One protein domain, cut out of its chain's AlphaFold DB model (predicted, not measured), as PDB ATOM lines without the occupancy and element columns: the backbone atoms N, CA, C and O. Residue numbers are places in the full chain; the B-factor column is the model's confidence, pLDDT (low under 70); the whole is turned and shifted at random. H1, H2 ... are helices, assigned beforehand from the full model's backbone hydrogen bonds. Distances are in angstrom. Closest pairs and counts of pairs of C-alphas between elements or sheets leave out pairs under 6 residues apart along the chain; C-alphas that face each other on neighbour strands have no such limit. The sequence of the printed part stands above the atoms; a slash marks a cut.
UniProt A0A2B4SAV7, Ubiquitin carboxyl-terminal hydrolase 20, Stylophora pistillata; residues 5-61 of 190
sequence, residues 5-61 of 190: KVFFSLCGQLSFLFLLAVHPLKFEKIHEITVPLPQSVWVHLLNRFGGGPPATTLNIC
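AT A GLANCE: This is residues 5 to 61 of the 190 residues of the protein "Ubiquitin carboxyl-terminal hydrolase 20" of Stylophora pistillata (UniProt A0A2B4SAV7). There is little regular structure here: long loops make most of a flat model, with the short helix H1 at one end of its long axis and H2 at the other. Residues 21 to 22 and 59 to 60 pair in parallel, and residues 12 to 17 stick out as a loop. The 57 printed residues hold two named helices, H1 then H2, 15 residues in all, and no named strand; the class is all helix. The whole is only just compact, close to loose, with a radius of gyration of the C-alphas of 12.2 A and spans of 33 by 26 by 14 A.

IN THESE COORDINATES: Start at C-alpha 5 and pass residues 5 to 23, with no named element. Find C-alpha 24 at (498.306, 366.920, 379.530), where H1, residues 24 to 27, begins. H2, residues 39 to 49, runs 15.3 A to C-alpha 49 at (478.800, 384.032, 394.283).

HOW THE PARTS SIT: H1 and H2 are apart. In H2 every O i to N i+4 pair is within hydrogen-bond range; H1 is too short for one.

THE WHOLE: The C-alphas farthest apart, of Leu 25 and Asn 47, stand at 33.9 A. The link from H1 to H2 is long, 11 residues. The printed part has no cut; pLDDT is under 70 at residues 5 to 20, 52 and 54.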
ATOM      1  N   LYS A   5     495.150 382.149 390.408       43.56
ATOM      2  CA  LYS A   5     494.720 381.742 389.061       43.56
ATOM      3  C   LYS A   5     493.302 381.155 389.120       43.56
ATOM      4  O   LYS A   5     493.024 380.315 389.971       43.56
ATOM      5  N   VAL A   6     492.402 381.600 388.241       40.78
ATOM      6  CA  VAL A   6     491.045 381.033 388.104       40.78
ATOM      7  C   VAL A   6     491.010 380.111 386.892       40.78
ATOM      8  O   VAL A   6     491.534 380.460 385.835       40.78
ATOM      9  N   PHE A   7     490.411 378.929 387.052       51.31
ATOM     10  CA  PHE A   7     490.455 377.856 386.062       51.31
ATOM     11  C   PHE A   7     489.068 377.477 385.566       51.31
ATOM     12  O   PHE A   7     488.182 377.161 386.353       51.31
ATOM     13  N   PHE A   8     488.924 377.433 384.246       39.31
ATOM     14  CA  PHE A   8     487.830 376.754 383.569       39.31
ATOM     15  C   PHE A   8     488.460 375.747 382.607       39.31
ATOM     16  O   PHE A   8     488.947 376.116 381.544       39.31
ATOM     17  N   SER A   9     488.510 374.473 382.995       39.84
ATOM     18  CA  SER A   9     488.863 373.385 382.080       39.84
ATOM     19  C   SER A   9     487.757 372.345 382.145       39.84
ATOM     20  O   SER A   9     487.714 371.511 383.046       39.84
ATOM     21  N   LEU A  10     486.826 372.448 381.198       42.28
ATOM     22  CA  LEU A  10     485.755 371.483 380.977       42.28
ATOM     23  C   LEU A  10     486.372 370.171 380.473       42.28
ATOM     24  O   LEU A  10     486.592 369.992 379.279       42.28
ATOM     25  N   CYS A  11     486.673 369.252 381.390       39.25
ATOM     26  CA  CYS A  11     486.767 367.836 381.054       39.25
ATOM     27  C   CYS A  11     485.343 367.272 381.142       39.25
ATOM     28  O   CYS A  11     484.721 367.347 382.199       39.25
ATOM     29  N   GLY A  12     484.806 366.793 380.019       42.88
ATOM     30  CA  GLY A  12     483.383 366.533 379.761       42.88
ATOM     31  C   GLY A  12     482.696 365.398 380.535       42.88
ATOM     32  O   GLY A  12     481.883 364.695 379.951       42.88
ATOM     33  N   GLN A  13     482.947 365.234 381.834       34.88
ATOM     34  CA  GLN A  13     482.082 364.458 382.731       34.88
ATOM     35  C   GLN A  13     481.907 365.217 384.049       34.88
ATOM     36  O   GLN A  13     482.852 365.408 384.815       34.88
ATOM     37  N   LEU A  14     480.673 365.669 384.299       29.86
ATOM     38  CA  LEU A  14     480.262 366.375 385.511       29.86
ATOM     39  C   LEU A  14     480.321 365.432 386.720       29.86
ATOM     40  O   LEU A  14     479.328 364.834 387.118       29.86
ATOM     41  N   SER A  15     481.496 365.336 387.333       33.62
ATOM     42  CA  SER A  15     481.618 365.020 388.751       33.62
ATOM     43  C   SER A  15     482.098 366.288 389.456       33.62
ATOM     44  O   SER A  15     483.138 366.857 389.125       33.62
ATOM     45  N   PHE A  16     481.307 366.773 390.412       30.66
ATOM     46  CA  PHE A  16     481.481 368.059 391.107       30.66
ATOM     47  C   PHE A  16     482.784 368.187 391.941       30.66
ATOM     48  O   PHE A  16     482.964 369.162 392.662       30.66
ATOM     49  N   LEU A  17     483.720 367.239 391.820       34.41
ATOM     50  CA  LEU A  17     484.988 367.161 392.554       34.41
ATOM     51  C   LEU A  17     486.249 367.420 391.697       34.41
ATOM     52  O   LEU A  17     487.348 367.415 392.244       34.41
ATOM     53  N   PHE A  18     486.134 367.678 390.385       36.94
ATOM     54  CA  PHE A  18     487.284 367.652 389.452       36.94
ATOM     55  C   PHE A  18     487.624 368.968 388.716       36.94
ATOM     56  O   PHE A  18     488.292 368.946 387.685       36.94
ATOM     57  N   LEU A  19     487.247 370.141 389.233       50.62
ATOM     58  CA  LEU A  19     487.473 371.426 388.535       50.62
ATOM     59  C   LEU A  19     488.931 371.957 388.511       50.62
ATOM     60  O   LEU A  19     489.150 373.087 388.087       50.62
ATOM     61  N   LEU A  20     489.950 371.184 388.915       64.44
ATOM     62  CA  LEU A  20     491.338 371.678 389.062       64.44
ATOM     63  C   LEU A  20     492.393 370.916 388.249       64.44
ATOM     64  O   LEU A  20     493.576 370.928 388.607       64.44
ATOM     65  N   ALA A  21     491.993 370.230 387.178       76.50
ATOM     66  CA  ALA A  21     492.926 369.428 386.399       76.50
ATOM     67  C   ALA A  21     492.942 369.800 384.909       76.50
ATOM     68  O   ALA A  21     491.907 369.887 384.250       76.50
ATOM     69  N   VAL A  22     494.143 370.015 384.379       84.00
ATOM     70  CA  VAL A  22     494.397 370.478 383.010       84.00
ATOM     71  C   VAL A  22     494.762 369.288 382.128       84.00
ATOM     72  O   VAL A  22     495.488 368.387 382.556       84.00
ATOM     73  N   HIS A  23     494.284 369.274 380.885       86.62
ATOM     74  CA  HIS A  23     494.661 368.245 379.918       86.62
ATOM     75  C   HIS A  23     496.193 368.209 379.706       86.62
ATOM     76  O   HIS A  23     496.775 369.276 379.511       86.62
ATOM     77  N   PRO A  24     496.850 367.030 379.679       89.94
ATOM     78  CA  PRO A  24     498.306 366.920 379.530       89.94
ATOM     79  C   PRO A  24     498.866 367.731 378.355       89.94
ATOM     80  O   PRO A  24     499.773 368.531 378.547       89.94
ATOM     81  N   LEU A  25     498.240 367.629 377.176       88.88
ATOM     82  CA  LEU A  25     498.661 368.345 375.957       88.88
ATOM     83  C   LEU A  25     498.557 369.878 376.049       88.88
ATOM     84  O   LEU A  25     499.132 370.594 375.238       88.88
ATOM     85  N   LYS A  26     497.801 370.400 377.018       86.50
ATOM     86  CA  LYS A  26     497.651 371.845 377.251       86.50
ATOM     87  C   LYS A  26     498.498 372.335 378.422       86.50
ATOM     88  O   LYS A  26     498.594 373.539 378.638       86.50
ATOM     89  N   PHE A  27     499.091 371.418 379.186       87.19
ATOM     90  CA  PHE A  27     499.816 371.756 380.403       87.19
ATOM     91  C   PHE A  27     501.128 372.491 380.110       87.19
ATOM     92  O   PHE A  27     501.488 373.403 380.845       87.19
ATOM     93  N   GLU A  28     501.804 372.174 379.004       86.56
ATOM     94  CA  GLU A  28     503.029 372.878 378.597       86.56
ATOM     95  C   GLU A  28     502.766 374.350 378.251       86.56
ATOM     96  O   GLU A  28     503.554 375.227 378.589       86.56
ATOM     97  N   LYS A  29     501.602 374.638 377.660       84.94
ATOM     98  CA  LYS A  29     501.173 375.993 377.275       84.94
ATOM     99  C   LYS A  29     500.275 376.644 378.318       84.94
ATOM    100  O   LYS A  29     499.536 377.581 378.018       84.94
ATOM    101  N   ILE A  30     500.313 376.167 379.562       83.62
ATOM    102  CA  ILE A  30     499.356 376.595 380.583       83.62
ATOM    103  C   ILE A  30     499.412 378.101 380.858       83.62
ATOM    104  O   ILE A  30     498.394 378.717 381.164       83.62
ATOM    105  N   HIS A  31     500.589 378.705 380.707       82.50
ATOM    106  CA  HIS A  31     500.800 380.142 380.861       82.50
ATOM    107  C   HIS A  31     500.164 380.976 379.741       82.50
ATOM    108  O   HIS A  31     499.834 382.131 379.977       82.50
ATOM    109  N   GLU A  32     499.959 380.401 378.557       85.44
ATOM    110  CA  GLU A  32     499.314 381.069 377.418       85.44
ATOM    111  C   GLU A  32     497.785 381.024 377.526       85.44
ATOM    112  O   GLU A  32     497.092 381.901 377.018       85.44
ATOM    113  N   ILE A  33     497.251 380.008 378.211       80.06
ATOM    114  CA  ILE A  33     495.805 379.771 378.335       80.06
ATOM    115  C   ILE A  33     495.248 380.125 379.719       80.06
ATOM    116  O   ILE A  33     494.080 379.855 380.001       80.06
ATOM    117  N   THR A  34     496.066 380.698 380.609       78.00
ATOM    118  CA  THR A  34     495.634 381.121 381.949       78.00
ATOM    119  C   THR A  34     496.098 382.534 382.265       78.00
ATOM    120  O   THR A  34     497.196 382.943 381.907       78.00
ATOM    121  N   VAL A  35     495.263 383.266 383.003       80.69
ATOM    122  CA  VAL A  35     495.582 384.598 383.521       80.69
ATOM    123  C   VAL A  35     495.503 384.579 385.050       80.69
ATOM    124  O   VAL A  35     494.541 384.044 385.614       80.69
ATOM    125  N   PRO A  36     496.506 385.125 385.762       73.81
ATOM    126  CA  PRO A  36     496.391 385.323 387.196       73.81
ATOM    127  C   PRO A  36     495.326 386.385 387.485       73.81
ATOM    128  O   PRO A  36     495.387 387.512 386.998       73.81
ATOM    129  N   LEU A  37     494.364 386.032 388.320       77.56
ATOM    130  CA  LEU A  37     493.359 386.921 388.866       77.56
ATOM    131  C   LEU A  37     493.921 387.689 390.080       77.56
ATOM    132  O   LEU A  37     494.466 387.088 391.016       77.56
ATOM    133  N   PRO A  38     493.772 389.022 390.123       84.44
ATOM    134  CA  PRO A  38     494.096 389.799 391.312       84.44
ATOM    135  C   PRO A  38     493.259 389.376 392.529       84.44
ATOM    136  O   PRO A  38     492.067 389.084 392.416       84.44
ATOM    137  N   GLN A  39     493.864 389.407 393.721       82.06
ATOM    138  CA  GLN A  39     493.214 388.984 394.968       82.06
ATOM    139  C   GLN A  39     491.941 389.784 395.287       82.06
ATOM    140  O   GLN A  39     490.960 389.205 395.742       82.06
ATOM    141  N   SER A  40     491.929 391.095 395.030       87.75
ATOM    142  CA  SER A  40     490.746 391.943 395.242       87.75
ATOM    143  C   SER A  40     489.556 391.490 394.394       87.75
ATOM    144  O   SER A  40     488.431 391.425 394.889       87.75
ATOM    145  N   VAL A  41     489.816 391.117 393.139       85.06
ATOM    146  CA  VAL A  41     488.800 390.595 392.220       85.06
ATOM    147  C   VAL A  41     488.319 389.222 392.688       85.06
ATOM    148  O   VAL A  41     487.115 388.993 392.739       85.06
ATOM    149  N   TRP A  42     489.225 388.335 393.115       83.12
ATOM    150  CA  TRP A  42     488.853 387.035 393.689       83.12
ATOM    151  C   TRP A  42     487.932 387.172 394.908       83.12
ATOM    152  O   TRP A  42     486.880 386.540 394.954       83.12
ATOM    153  N   VAL A  43     488.298 388.018 395.875       85.12
ATOM    154  CA  VAL A  43     487.499 388.249 397.091       85.12
ATOM    155  C   VAL A  43     486.113 388.794 396.741       85.12
ATOM    156  O   VAL A  43     485.120 388.356 397.316       85.12
ATOM    157  N   HIS A  44     486.025 389.707 395.769       86.81
ATOM    158  CA  HIS A  44     484.741 390.215 395.292       86.81
ATOM    159  C   HIS A  44     483.861 389.100 394.703       86.81
ATOM    160  O   HIS A  44     482.689 388.996 395.065       86.81
ATOM    161  N   LEU A  45     484.426 388.245 393.842       84.69
ATOM    162  CA  LEU A  45     483.706 387.115 393.244       84.69
ATOM    163  C   LEU A  45     483.248 386.105 394.304       84.69
ATOM    164  O   LEU A  45     482.089 385.697 394.286       84.69
ATOM    165  N   LEU A  46     484.120 385.764 395.257       83.31
ATOM    166  CA  LEU A  46     483.808 384.844 396.351       83.31
ATOM    167  C   LEU A  46     482.665 385.372 397.231       83.31
ATOM    168  O   LEU A  46     481.741 384.631 397.547       83.31
ATOM    169  N   ASN A  47     482.684 386.658 397.587       89.12
ATOM    170  CA  ASN A  47     481.626 387.266 398.400       89.12
ATOM    171  C   ASN A  47     480.283 387.347 397.658       89.12
ATOM    172  O   ASN A  47     479.226 387.299 398.284       89.12
ATOM    173  N   ARG A  48     480.314 387.508 396.329       91.62
ATOM    174  CA  ARG A  48     479.117 387.658 395.490       91.62
ATOM    175  C   ARG A  48     478.463 386.317 395.156       91.62
ATOM    176  O   ARG A  48     477.238 386.246 395.127       91.62
ATOM    177  N   PHE A  49     479.266 385.296 394.864       88.12
ATOM    178  CA  PHE A  49     478.800 384.032 394.283       88.12
ATOM    179  C   PHE A  49     479.106 382.799 395.146       88.12
ATOM    180  O   PHE A  49     478.644 381.706 394.824       88.12
ATOM    181  N   GLY A  50     479.861 382.948 396.239       79.69
ATOM    182  CA  GLY A  50     480.407 381.818 396.989       79.69
ATOM    183  C   GLY A  50     481.485 381.074 396.192       79.69
ATOM    184  O   GLY A  50     482.034 381.594 395.220       79.69
ATOM    185  N   GLY A  51     481.818 379.853 396.614       75.19
ATOM    186  CA  GLY A  51     482.769 378.992 395.908       75.19
ATOM    187  C   GLY A  51     483.682 378.187 396.828       75.19
ATOM    188  O   GLY A  51     483.541 378.196 398.050       75.19
ATOM    189  N   GLY A  52     484.610 377.460 396.205       69.12
ATOM    190  CA  GLY A  52     485.652 376.695 396.885       69.12
ATOM    191  C   GLY A  52     486.905 377.525 397.192       69.12
ATOM    192  O   GLY A  52     486.996 378.693 396.799       69.12
ATOM    193  N   PRO A  53     487.895 376.932 397.881       72.06
ATOM    194  CA  PRO A  53     489.176 377.582 398.125       72.06
ATOM    195  C   PRO A  53     489.854 377.974 396.803       72.06
ATOM    196  O   PRO A  53     489.634 377.331 395.772       72.06
ATOM    197  N   PRO A  54     490.697 379.017 396.820       69.12
ATOM    198  CA  PRO A  54     491.387 379.450 395.623       69.12
ATOM    199  C   PRO A  54     492.323 378.364 395.104       69.12
ATOM    200  O   PRO A  54     493.007 377.679 395.866       69.12
ATOM    201  N   ALA A  55     492.390 378.249 393.787       70.75
ATOM    202  CA  ALA A  55     493.285 377.313 393.142       70.75
ATOM    203  C   ALA A  55     494.702 377.899 393.082       70.75
ATOM    204  O   ALA A  55     494.997 378.824 392.323       70.75
ATOM    205  N   THR A  56     495.587 377.377 393.927       71.44
ATOM    206  CA  THR A  56     496.976 377.846 394.044       71.44
ATOM    207  C   THR A  56     497.925 377.106 393.107       71.44
ATOM    208  O   THR A  56     498.927 377.673 392.673       71.44
ATOM    209  N   THR A  57     497.597 375.863 392.753       75.44
ATOM    210  CA  THR A  57     498.370 375.026 391.834       75.44
ATOM    211  C   THR A  57     497.471 374.394 390.780       75.44
ATOM    212  O   THR A  57     496.292 374.124 391.009       75.44
ATOM    213  N   LEU A  58     498.055 374.169 389.606       76.75
ATOM    214  CA  LEU A  58     497.439 373.416 388.523       76.75
ATOM    215  C   LEU A  58     498.060 372.045 388.461       76.75
ATOM    216  O   LEU A  58     499.280 371.923 388.386       76.75
ATOM    217  N   ASN A  59     497.209 371.031 388.432       83.19
ATOM    218  CA  ASN A  59     497.647 369.663 388.260       83.19
ATOM    219  C   ASN A  59     497.232 369.158 386.883       83.19
ATOM    220  O   ASN A  59     496.235 369.597 386.307       83.19
ATOM    221  N   ILE A  60     497.990 368.205 386.359       86.81
ATOM    222  CA  ILE A  60     497.594 367.474 385.161       86.81
ATOM    223  C   ILE A  60     496.406 366.571 385.513       86.81
ATOM    224  O   ILE A  60     496.386 365.915 386.560       86.81
ATOM    225  N   CYS A  61     495.418 366.503 384.624       85.75
ATOM    226  CA  CYS A  61     494.328 365.545 384.725       85.75
ATOM    227  C   CYS A  61     494.871 364.120 384.624       85.75
ATOM    228  O   CYS A  61     495.279 363.669 383.555       85.75
TER     229      CYS A  61